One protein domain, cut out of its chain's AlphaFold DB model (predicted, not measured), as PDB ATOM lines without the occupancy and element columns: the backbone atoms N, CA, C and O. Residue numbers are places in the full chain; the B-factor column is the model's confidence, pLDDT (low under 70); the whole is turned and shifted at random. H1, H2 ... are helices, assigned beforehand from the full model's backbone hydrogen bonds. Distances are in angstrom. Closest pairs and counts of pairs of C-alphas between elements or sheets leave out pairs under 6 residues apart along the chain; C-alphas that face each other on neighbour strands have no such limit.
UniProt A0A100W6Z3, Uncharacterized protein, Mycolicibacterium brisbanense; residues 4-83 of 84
ATOM      1  N   GLY A   4      10.959 -56.828  32.150       88.69
ATOM      2  CA  GLY A   4      10.957 -55.373  31.960       88.69
ATOM      3  C   GLY A   4      10.955 -54.964  30.484       88.69
ATOM      4  O   GLY A   4      10.141 -54.139  30.089       88.69
ATOM      5  N   ASP A   5      11.776 -55.608  29.649       91.69
ATOM      6  CA  ASP A   5      11.833 -55.330  28.204       91.69
ATOM      7  C   ASP A   5      10.464 -55.557  27.544       91.69
ATOM      8  O   ASP A   5      10.001 -54.755  26.737       91.69
ATOM      9  N   LYS A   6       9.776 -56.641  27.932       94.81
ATOM     10  CA  LYS A   6       8.423 -56.948  27.446       94.81
ATOM     11  C   LYS A   6       7.409 -55.889  27.881       94.81
ATOM     12  O   LYS A   6       6.538 -55.542  27.093       94.81
ATOM     13  N   ALA A   7       7.526 -55.373  29.106       91.75
ATOM     14  CA  ALA A   7       6.645 -54.323  29.612       91.75
ATOM     15  C   ALA A   7       6.839 -52.998  28.857       91.75
ATOM     16  O   ALA A   7       5.855 -52.350  28.513       91.75
ATOM     17  N   VAL A   8       8.084 -52.630  28.532       92.00
ATOM     18  CA  VAL A   8       8.383 -51.425  27.736       92.00
ATOM     19  C   VAL A   8       7.812 -51.543  26.324       92.00
ATOM     20  O   VAL A   8       7.143 -50.624  25.852       92.00
ATOM     21  N   ILE A   9       8.012 -52.688  25.665       95.12
ATOM     22  CA  ILE A   9       7.428 -52.937  24.339       95.12
ATOM     23  C   ILE A   9       5.899 -52.925  24.408       95.12
ATOM     24  O   ILE A   9       5.254 -52.314  23.562       95.12
ATOM     25  N   GLY A  10       5.317 -53.556  25.431       95.88
ATOM     26  CA  GLY A  10       3.874 -53.560  25.658       95.88
ATOM     27  C   GLY A  10       3.300 -52.158  25.858       95.88
ATOM     28  O   GLY A  10       2.260 -51.852  25.287       95.88
ATOM     29  N   LEU A  11       3.990 -51.285  26.600       92.62
ATOM     30  CA  LEU A  11       3.584 -49.891  26.789       92.62
ATOM     31  C   LEU A  11       3.557 -49.134  25.459       92.62
ATOM     32  O   LEU A  11       2.560 -48.486  25.146       92.62
ATOM     33  N   ALA A  12       4.622 -49.244  24.661       93.81
ATOM     34  CA  ALA A  12       4.668 -48.617  23.343       93.81
ATOM     35  C   ALA A  12       3.539 -49.145  22.446       93.81
ATOM     36  O   ALA A  12       2.761 -48.363  21.902       93.81
ATOM     37  N   ALA A  13       3.393 -50.470  22.359       96.62
ATOM     38  CA  ALA A  13       2.345 -51.113  21.575       96.62
ATOM     39  C   ALA A  13       0.935 -50.701  22.025       96.62
ATOM     40  O   ALA A  13       0.074 -50.489  21.178       96.62
ATOM     41  N   TYR A  14       0.702 -50.539  23.331       95.75
ATOM     42  CA  TYR A  14      -0.571 -50.058  23.864       95.75
ATOM     43  C   TYR A  14      -0.861 -48.621  23.432       95.75
ATOM     44  O   TYR A  14      -1.951 -48.353  22.938       95.75
ATOM     45  N   VAL A  15       0.109 -47.708  23.560       94.81
ATOM     46  CA  VAL A  15      -0.075 -46.311  23.141       94.81
ATOM     47  C   VAL A  15      -0.385 -46.241  21.646       94.81
ATOM     48  O   VAL A  15      -1.383 -45.635  21.263       94.81
ATOM     49  N   PHE A  16       0.409 -46.890  20.792       96.81
ATOM     50  CA  PHE A  16       0.148 -46.901  19.349       96.81
ATOM     51  C   PHE A  16      -1.180 -47.581  19.011       96.81
ATOM     52  O   PHE A  16      -2.002 -47.014  18.295       96.81
ATOM     53  N   GLY A  17      -1.404 -48.776  19.557       97.56
ATOM     54  CA  GLY A  17      -2.593 -49.577  19.298       97.56
ATOM     55  C   GLY A  17      -3.872 -48.864  19.713       97.56
ATOM     56  O   GLY A  17      -4.826 -48.861  18.940       97.56
ATOM     57  N   TRP A  18      -3.882 -48.208  20.877       96.62
ATOM     58  CA  TRP A  18      -5.032 -47.428  21.323       96.62
ATOM     59  C   TRP A  18      -5.318 -46.262  20.384       96.62
ATOM     60  O   TRP A  18      -6.452 -46.127  19.946       96.62
ATOM     61  N   ASN A  19      -4.319 -45.441  20.040       97.00
ATOM     62  CA  ASN A  19      -4.551 -44.285  19.167       97.00
ATOM     63  C   ASN A  19      -5.049 -44.713  17.776       97.00
ATOM     64  O   ASN A  19      -6.002 -44.133  17.267       97.00
ATOM     65  N   VAL A  20      -4.473 -45.771  17.196       97.56
ATOM     66  CA  VAL A  20      -4.936 -46.321  15.909       97.56
ATOM     67  C   VAL A  20      -6.359 -46.862  16.020       97.56
ATOM     68  O   VAL A  20      -7.206 -46.556  15.186       97.56
ATOM     69  N   TRP A  21      -6.637 -47.672  17.042       98.12
ATOM     70  CA  TRP A  21      -7.952 -48.277  17.236       98.12
ATOM     71  C   TRP A  21      -9.037 -47.232  17.510       98.12
ATOM     72  O   TRP A  21     -10.129 -47.349  16.952       98.12
ATOM     73  N   ALA A  22      -8.731 -46.236  18.348       96.88
ATOM     74  CA  ALA A  22      -9.643 -45.168  18.730       96.88
ATOM     75  C   ALA A  22      -9.936 -44.256  17.537       96.88
ATOM     76  O   ALA A  22     -11.103 -44.062  17.202       96.88
ATOM     77  N   GLY A  23      -8.895 -43.818  16.820       96.75
ATOM     78  CA  GLY A  23      -9.053 -43.023  15.603       96.75
ATOM     79  C   GLY A  23      -9.832 -43.754  14.505       96.75
ATOM     80  O   GLY A  23     -10.634 -43.145  13.813       96.75
ATOM     81  N   ALA A  24      -9.684 -45.078  14.384       97.00
ATOM     82  CA  ALA A  24     -10.452 -45.878  13.425       97.00
ATOM     83  C   ALA A  24     -11.939 -46.070  13.795       97.00
ATOM     84  O   ALA A  24     -12.680 -46.684  13.027       97.00
ATOM     85  N   ARG A  25     -12.366 -45.637  14.985       96.75
ATOM     86  CA  ARG A  25     -13.723 -45.838  15.523       96.75
ATOM     87  C   ARG A  25     -14.371 -44.544  16.007       96.75
ATOM     88  O   ARG A  25     -15.358 -44.612  16.735       96.75
ATOM     89  N   ASP A  26     -13.806 -43.396  15.640       94.81
ATOM     90  CA  ASP A  26     -14.249 -42.079  16.110       94.81
ATOM     91  C   ASP A  26     -14.344 -42.004  17.650       94.81
ATOM     92  O   ASP A  26     -15.241 -41.389  18.230       94.81
ATOM     93  N   HIS A  27     -13.411 -42.670  18.333       96.12
ATOM     94  CA  HIS A  27     -13.217 -42.561  19.774       96.12
ATOM     95  C   HIS A  27     -12.047 -41.631  20.085       96.12
ATOM     96  O   HIS A  27     -11.116 -41.489  19.297       96.12
ATOM     97  N   GLU A  28     -12.064 -41.063  21.289       95.44
ATOM     98  CA  GLU A  28     -11.013 -40.161  21.748       95.44
ATOM     99  C   GLU A  28      -9.652 -40.872  21.867       95.44
ATOM    100  O   GLU A  28      -9.483 -41.879  22.569       95.44
ATOM    101  N   MET A  29      -8.659 -40.305  21.188       97.31
ATOM    102  CA  MET A  29      -7.266 -40.732  21.232       97.31
ATOM    103  C   MET A  29      -6.587 -40.341  22.555       97.31
ATOM    104  O   MET A  29      -6.998 -39.408  23.246       97.31
ATOM    105  N   ILE A  30      -5.487 -41.017  22.912       93.31
ATOM    106  CA  ILE A  30      -4.693 -40.627  24.096       93.31
ATOM    107  C   ILE A  30      -4.109 -39.224  23.896       93.31
ATOM    108  O   ILE A  30      -4.067 -38.444  24.849       93.31
ATOM    109  N   SER A  31      -3.673 -38.896  22.675       92.38
ATOM    110  CA  SER A  31      -3.183 -37.556  22.333       92.38
ATOM    111  C   SER A  31      -4.266 -36.490  22.505       92.38
ATOM    112  O   SER A  31      -4.020 -35.493  23.172       92.38
ATOM    113  N   GLU A  32      -5.479 -36.734  22.011       95.44
ATOM    114  CA  GLU A  32      -6.613 -35.804  22.140       95.44
ATOM    115  C   GLU A  32      -7.040 -35.612  23.596       95.44
ATOM    116  O   GLU A  32      -7.263 -34.486  24.046       95.44
ATOM    117  N   ALA A  33      -7.088 -36.698  24.371       92.75
ATOM    118  CA  ALA A  33      -7.359 -36.610  25.796       92.75
ATOM    119  C   ALA A  33      -6.299 -35.745  26.503       92.75
ATOM    120  O   ALA A  33      -6.650 -34.909  27.340       92.75
ATOM    121  N   CYS A  34      -5.015 -35.904  26.155       92.75
ATOM    122  CA  CYS A  34      -3.943 -35.050  26.670       92.75
ATOM    123  C   CYS A  34      -4.147 -33.584  26.270       92.75
ATOM    124  O   CYS A  34      -4.068 -32.714  27.140       92.75
ATOM    125  N   ASP A  35      -4.472 -33.311  25.006       94.56
ATOM    126  CA  ASP A  35      -4.738 -31.957  24.513       94.56
ATOM    127  C   ASP A  35      -5.886 -31.299  25.280       94.56
ATOM    128  O   ASP A  35      -5.761 -30.158  25.721       94.56
ATOM    129  N   ARG A  36      -6.973 -32.030  25.552       94.69
ATOM    130  CA  ARG A  36      -8.099 -31.529  26.354       94.69
ATOM    131  C   ARG A  36      -7.678 -31.138  27.771       94.69
ATOM    132  O   ARG A  36      -8.103 -30.097  28.280       94.69
ATOM    133  N   TYR A  37      -6.835 -31.940  28.423       93.12
ATOM    134  CA  TYR A  37      -6.324 -31.601  29.754       93.12
ATOM    135  C   TYR A  37      -5.357 -30.414  29.727       93.12
ATOM    136  O   TYR A  37      -5.387 -29.589  30.642       93.12
ATOM    137  N   LEU A  38      -4.536 -30.297  28.681       94.19
ATOM    138  CA  LEU A  38      -3.613 -29.177  28.487       94.19
ATOM    139  C   LEU A  38      -4.340 -27.872  28.133       94.19
ATOM    140  O   LEU A  38      -3.928 -26.800  28.580       94.19
ATOM    141  N   ALA A  39      -5.442 -27.957  27.389       95.56
ATOM    142  CA  ALA A  39      -6.282 -26.821  27.029       95.56
ATOM    143  C   ALA A  39      -7.108 -26.300  28.215       95.56
ATOM    144  O   ALA A  39      -7.448 -25.119  28.257       95.56
ATOM    145  N   CYS A  40      -7.419 -27.144  29.205       95.31
ATOM    146  CA  CYS A  40      -8.157 -26.728  30.394       95.31
ATOM    147  C   CYS A  40      -7.239 -26.003  31.401       95.31
ATOM    148  O   CYS A  40      -6.400 -26.655  32.031       95.31
ATOM    149  N   PRO A  41      -7.421 -24.694  31.681       94.50
ATOM    150  CA  PRO A  41      -6.513 -23.943  32.559       94.50
ATOM    151  C   PRO A  41      -6.400 -24.525  33.973       94.50
ATOM    152  O   PRO A  41      -5.332 -24.489  34.582       94.50
ATOM    153  N   ARG A  42      -7.498 -25.108  34.474       95.25
ATOM    154  CA  ARG A  42      -7.568 -25.748  35.793       95.25
ATOM    155  C   ARG A  42      -6.679 -26.994  35.892       95.25
ATOM    156  O   ARG A  42      -6.118 -27.241  36.958       95.25
ATOM    157  N   TRP A  43      -6.567 -27.768  34.813       93.06
ATOM    158  CA  TRP A  43      -5.893 -29.073  34.803       93.06
ATOM    159  C   TRP A  43      -4.549 -29.070  34.070       93.06
ATOM    160  O   TRP A  43      -3.762 -29.991  34.267       93.06
ATOM    161  N   ARG A  44      -4.238 -28.025  33.297       94.06
ATOM    162  CA  ARG A  44      -3.016 -27.914  32.487       94.06
ATOM    163  C   ARG A  44      -1.737 -28.197  33.270       94.06
ATOM    164  O   ARG A  44      -0.901 -28.983  32.833       94.06
ATOM    165  N   TRP A  45      -1.576 -27.567  34.435       95.12
ATOM    166  CA  TRP A  45      -0.382 -27.764  35.264       95.12
ATOM    167  C   TRP A  45      -0.279 -29.212  35.762       95.12
ATOM    168  O   TRP A  45       0.810 -29.780  35.777       95.12
ATOM    169  N   LEU A  46      -1.415 -29.823  36.116       92.06
ATOM    170  CA  LEU A  46      -1.475 -31.200  36.589       92.06
ATOM    171  C   LEU A  46      -1.124 -32.174  35.461       92.06
ATOM    172  O   LEU A  46      -0.366 -33.110  35.685       92.06
ATOM    173  N   ALA A  47      -1.617 -31.928  34.246       93.00
ATOM    174  CA  ALA A  47      -1.284 -32.723  33.069       93.00
ATOM    175  C   ALA A  47       0.226 -32.699  32.780       93.00
ATOM    176  O   ALA A  47       0.840 -33.757  32.634       93.00
ATOM    177  N   HIS A  48       0.849 -31.514  32.790       94.31
ATOM    178  CA  HIS A  48       2.304 -31.396  32.661       94.31
ATOM    179  C   HIS A  48       3.047 -32.142  33.771       94.31
ATOM    180  O   HIS A  48       3.993 -32.875  33.485       94.31
ATOM    181  N   LEU A  49       2.610 -31.978  35.022       93.38
ATOM    182  CA  LEU A  49       3.235 -32.623  36.171       93.38
ATOM    183  C   LEU A  49       3.178 -34.150  36.058       93.38
ATOM    184  O   LEU A  49       4.198 -34.809  36.231       93.38
ATOM    185  N   VAL A  50       2.011 -34.716  35.737       92.00
ATOM    186  CA  VAL A  50       1.831 -36.168  35.606       92.00
ATOM    187  C   VAL A  50       2.715 -36.722  34.490       92.00
ATOM    188  O   VAL A  50       3.447 -37.683  34.720       92.00
ATOM    189  N   MET A  51       2.718 -36.094  33.310       92.12
ATOM    190  CA  MET A  51       3.551 -36.540  32.188       92.12
ATOM    191  C   MET A  51       5.047 -36.446  32.510       92.12
ATOM    192  O   MET A  51       5.803 -37.372  32.212       92.12
ATOM    193  N   ALA A  52       5.474 -35.364  33.169       93.62
ATOM    194  CA  ALA A  52       6.855 -35.196  33.607       93.62
ATOM    195  C   ALA A  52       7.261 -36.260  34.636       93.62
ATOM    196  O   ALA A  52       8.328 -36.854  34.504       93.62
ATOM    197  N   LEU A  53       6.410 -36.547  35.625       93.31
ATOM    198  CA  LEU A  53       6.677 -37.571  36.637       93.31
ATOM    199  C   LEU A  53       6.786 -38.969  36.023       93.31
ATOM    200  O   LEU A  53       7.729 -39.691  36.339       93.31
ATOM    201  N   VAL A  54       5.876 -39.336  35.115       91.62
ATOM    202  CA  VAL A  54       5.935 -40.622  34.400       91.62
ATOM    203  C   VAL A  54       7.235 -40.732  33.606       91.62
ATOM    204  O   VAL A  54       7.929 -41.743  33.706       91.62
ATOM    205  N   TYR A  55       7.605 -39.685  32.866       92.50
ATOM    206  CA  TYR A  55       8.862 -39.652  32.124       92.50
ATOM    207  C   TYR A  55      10.077 -39.824  33.039       92.50
ATOM    208  O   TYR A  55      10.926 -40.681  32.787       92.50
ATOM    209  N   LEU A  56      10.164 -39.025  34.102       95.31
ATOM    210  CA  LEU A  56      11.289 -39.033  35.034       95.31
ATOM    211  C   LEU A  56      11.439 -40.384  35.745       95.31
ATOM    212  O   LEU A  56      12.562 -40.879  35.860       95.31
ATOM    213  N   HIS A  57      10.324 -40.994  36.154       92.50
ATOM    214  CA  HIS A  57      10.288 -42.318  36.772       92.50
ATOM    215  C   HIS A  57      10.753 -43.408  35.800       92.50
ATOM    216  O   HIS A  57      11.726 -44.111  36.061       92.50
ATOM    217  N   VAL A  58      10.101 -43.519  34.637       90.81
ATOM    218  CA  VAL A  58      10.386 -44.590  33.667       90.81
ATOM    219  C   VAL A  58      11.807 -44.472  33.100       90.81
ATOM    220  O   VAL A  58      12.436 -45.483  32.794       90.81
ATOM    221  N   SER A  59      12.347 -43.251  33.001       92.12
ATOM    222  CA  SER A  59      13.727 -43.004  32.562       92.12
ATOM    223  C   SER A  59      14.772 -43.043  33.686       92.12
ATOM    224  O   SER A  59      15.949 -42.824  33.405       92.12
ATOM    225  N   ASN A  60      14.377 -43.348  34.930       91.25
ATOM    226  CA  ASN A  60      15.247 -43.398  36.114       91.25
ATOM    227  C   ASN A  60      16.090 -42.124  36.309       91.25
ATOM    228  O   ASN A  60      17.266 -42.185  36.663       91.25
ATOM    229  N   ARG A  61      15.501 -40.953  36.048       93.06
ATOM    230  CA  ARG A  61      16.193 -39.658  36.166       93.06
ATOM    231  C   ARG A  61      16.084 -39.022  37.544       93.06
ATOM    232  O   ARG A  61      16.712 -37.994  37.786       93.06
ATOM    233  N   LEU A  62      15.300 -39.619  38.434       88.94
ATOM    234  CA  LEU A  62      15.182 -39.197  39.821       88.94
ATOM    235  C   LEU A  62      15.859 -40.219  40.738       88.94
ATOM    236  O   LEU A  62      15.732 -41.424  40.513       88.94
ATOM    237  N   PRO A  63      16.555 -39.767  41.793       89.31
ATOM    238  CA  PRO A  63      16.946 -40.665  42.868       89.31
ATOM    239  C   PRO A  63      15.691 -41.203  43.577       89.31
ATOM    240  O   PRO A  63      14.682 -40.508  43.673       89.31
ATOM    241  N   ALA A  64      15.761 -42.421  44.122       87.88
ATOM    242  CA  ALA A  64      14.601 -43.134  44.681       87.88
ATOM    243  C   ALA A  64      13.820 -42.355  45.761       87.88
ATOM    244  O   ALA A  64      12.609 -42.515  45.879       87.88
ATOM    245  N   TRP A  65      14.493 -41.497  46.536       87.88
ATOM    246  CA  TRP A  65      13.857 -40.654  47.559       87.88
ATOM    247  C   TRP A  65      13.058 -39.477  46.976       87.88
ATOM    248  O   TRP A  65      12.193 -38.939  47.658       87.88
ATOM    249  N   ALA A  66      13.345 -39.076  45.735       89.19
ATOM    250  CA  ALA A  66      12.683 -37.979  45.028       89.19
ATOM    251  C   ALA A  66      11.637 -38.468  44.017       89.19
ATOM    252  O   ALA A  66      10.978 -37.652  43.379       89.19
ATOM    253  N   ASP A  67      11.506 -39.783  43.833       89.94
ATOM    254  CA  ASP A  67      10.593 -40.389  42.875       89.94
ATOM    255  C   ASP A  67       9.279 -40.789  43.574       89.94
ATOM    256  O   ASP A  67       9.207 -41.841  44.218       89.94
ATOM    257  N   PRO A  68       8.211 -39.978  43.464       88.50
ATOM    258  CA  PRO A  68       6.952 -40.258  44.145       88.50
ATOM    259  C   PRO A  68       6.285 -41.548  43.653       88.50
ATOM    260  O   PRO A  68       5.572 -42.193  44.422       88.50
ATOM    261  N   ILE A  69       6.526 -41.961  42.404       89.38
ATOM    262  CA  ILE A  69       5.980 -43.204  41.852       89.38
ATOM    263  C   ILE A  69       6.715 -44.398  42.471       89.38
ATOM    264  O   ILE A  69       6.079 -45.356  42.919       89.38
ATOM    265  N   HIS A  70       8.042 -44.318  42.589       84.94
ATOM    266  CA  HIS A  70       8.831 -45.318  43.306       84.94
ATOM    267  C   HIS A  70       8.409 -45.433  44.777       84.94
ATOM    268  O   HIS A  70       8.188 -46.541  45.271       84.94
ATOM    269  N   LEU A  71       8.236 -44.303  45.469       89.31
ATOM    270  CA  LEU A  71       7.782 -44.275  46.861       89.31
ATOM    271  C   LEU A  71       6.394 -44.913  47.022       89.31
ATOM    272  O   LEU A  71       6.189 -45.716  47.935       89.31
ATOM    273  N   LEU A  72       5.459 -44.627  46.111       87.69
ATOM    274  CA  LEU A  72       4.131 -45.242  46.110       87.69
ATOM    275  C   LEU A  72       4.224 -46.772  45.996       87.69
ATOM    276  O   LEU A  72       3.581 -47.496  46.763       87.69
ATOM    277  N   PHE A  73       5.059 -47.281  45.087       83.56
ATOM    278  CA  PHE A  73       5.283 -48.720  44.955       83.56
ATOM    279  C   PHE A  73       5.984 -49.328  46.165       83.56
ATOM    280  O   PHE A  73       5.627 -50.437  46.555       83.56
ATOM    281  N   ALA A  74       6.934 -48.630  46.788       82.31
ATOM    282  CA  ALA A  74       7.585 -49.098  48.008       82.31
ATOM    283  C   ALA A  74       6.565 -49.280  49.147       82.31
ATOM    284  O   ALA A  74       6.589 -50.299  49.837       82.31
ATOM    285  N   VAL A  75       5.607 -48.357  49.287       81.75
ATOM    286  CA  VAL A  75       4.517 -48.458  50.274       81.75
ATOM    287  C   VAL A  75       3.590 -49.639  49.967       81.75
ATOM    288  O   VAL A  75       3.306 -50.449  50.851       81.75
ATOM    289  N   VAL A  76       3.134 -49.783  48.719       78.38
ATOM    290  CA  VAL A  76       2.238 -50.885  48.313       78.38
ATOM    291  C   VAL A  76       2.950 -52.245  48.376       78.38
ATOM    292  O   VAL A  76       2.368 -53.244  48.802       78.38
ATOM    293  N   GLY A  77       4.226 -52.288  48.001       66.69
ATOM    294  CA  GLY A  77       5.075 -53.474  48.027       66.69
ATOM    295  C   GLY A  77       5.406 -53.935  49.447       66.69
ATOM    296  O   GLY A  77       5.347 -55.136  49.717       66.69
ATOM    297  N   ASN A  78       5.667 -53.009  50.376       59.41
ATOM    298  CA  ASN A  78       5.860 -53.343  51.792       59.41
ATOM    299  C   ASN A  78       4.598 -53.940  52.424       59.41
ATOM    300  O   ASN A  78       4.705 -54.880  53.212       59.41
ATOM    301  N   ARG A  79       3.396 -53.499  52.022       54.28
ATOM    302  CA  ARG A  79       2.137 -54.105  52.497       54.28
ATOM    303  C   ARG A  79       1.989 -55.580  52.110       54.28
ATOM    304  O   ARG A  79       1.384 -56.333  52.862       54.28
ATOM    305  N   ARG A  80       2.578 -56.025  50.991       48.22
ATOM    306  CA  ARG A  80       2.572 -57.448  50.589       48.22
ATOM    307  C   ARG A  80       3.521 -58.327  51.408       48.22
ATOM    308  O   ARG A  80       3.315 -59.535  51.452       48.22
ATOM    309  N   LYS A  81       4.559 -57.755  52.030       48.09
ATOM    310  CA  LYS A  81       5.508 -58.499  52.878       48.09
ATOM    311  C   LYS A  81       5.047 -58.630  54.333       48.09
ATOM    312  O   LYS A  81       5.460 -59.573  54.985       48.09
ATOM    313  N   GLY A  82       4.178 -57.739  54.818       46.44
ATOM    314  CA  GLY A  82       3.624 -57.784  56.180       46.44
ATOM    315  C   GLY A  82       2.402 -58.696  56.375       46.44
ATOM    316  O   GLY A  82       1.804 -58.665  57.443       46.44
ATOM    317  N   GLN A  83       1.999 -59.460  55.353       47.22
ATOM    318  CA  GLN A  83       0.879 -60.419  55.399       47.22
ATOM    319  C   GLN A  83       1.328 -61.878  55.188       47.22
ATOM    320  O   GLN A  83       0.511 -62.726  54.834       47.22
TER     321      GLN A  83
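This is residues 4 to 83 of the 84 residues of an uncharacterized protein of Mycolicibacterium brisbanense (UniProt A0A100W6Z3). H1, the longest helix, makes one side of an open three-sided frame; H2 turns off near the end of H1 and H3 folds back from H2, with a wide gap left between H1 and H3. H4 leads away from the last turns of H3, and its residues 75 to 81, with residues 82 and 83, stick out free. The 80 printed residues hold four named helices, in the order H1, H2, H3, H4, and no named strand, an all-helix domain. It is loose, with a radius of gyration of the C-alphas of 16.0 A and spans of 46 by 33 by 26 A.

H1 is residues 4 to 23, 28.6 A long, from C-alpha 4 at (10.957, -55.373, 31.960). H2 is residues 30 to 39, 14.2 A. H3 is residues 44 to 58, 21.4 A. H4 is residues 68 to 81, 20.3 A, ending with C-alpha 81 at (5.508, -58.499, 52.878).

H1, with residues 15 to 19 alone, touches H2, about perpendicular at 77 degrees; their closest C-alphas, of Asn 19 and Ile 30, are 6.1 A apart. H2 and H3 form a helical hairpin and touch, running opposite ways at a steep tilt of 45 degrees, with the closest C-alphas, of Leu 38 and Arg 44, 4.2 A apart. H3, with residues 53 to 57 alone, touches residues 68 to 70 of H4; they run the same way at a steep tilt of 60 degrees, and the closest C-alphas, of His 57 and Ile 69, are 6.7 A apart. H1 is apart from H3 and H4, and H2 is apart from H4. Every O i to N i+4 pair is within hydrogen-bond range in H1, H2 and H3, and 8 of 10 are in H4.

The C-alphas farthest apart, of Asp 26 and Gly 82, are 46.6 A apart. The printed part has no cut. The link H2 to H3 is tight, and H1 to H2 and H3 to H4 are short. Mean pLDDT of the printed part is 89.2; residues 77 to 83 are under 70.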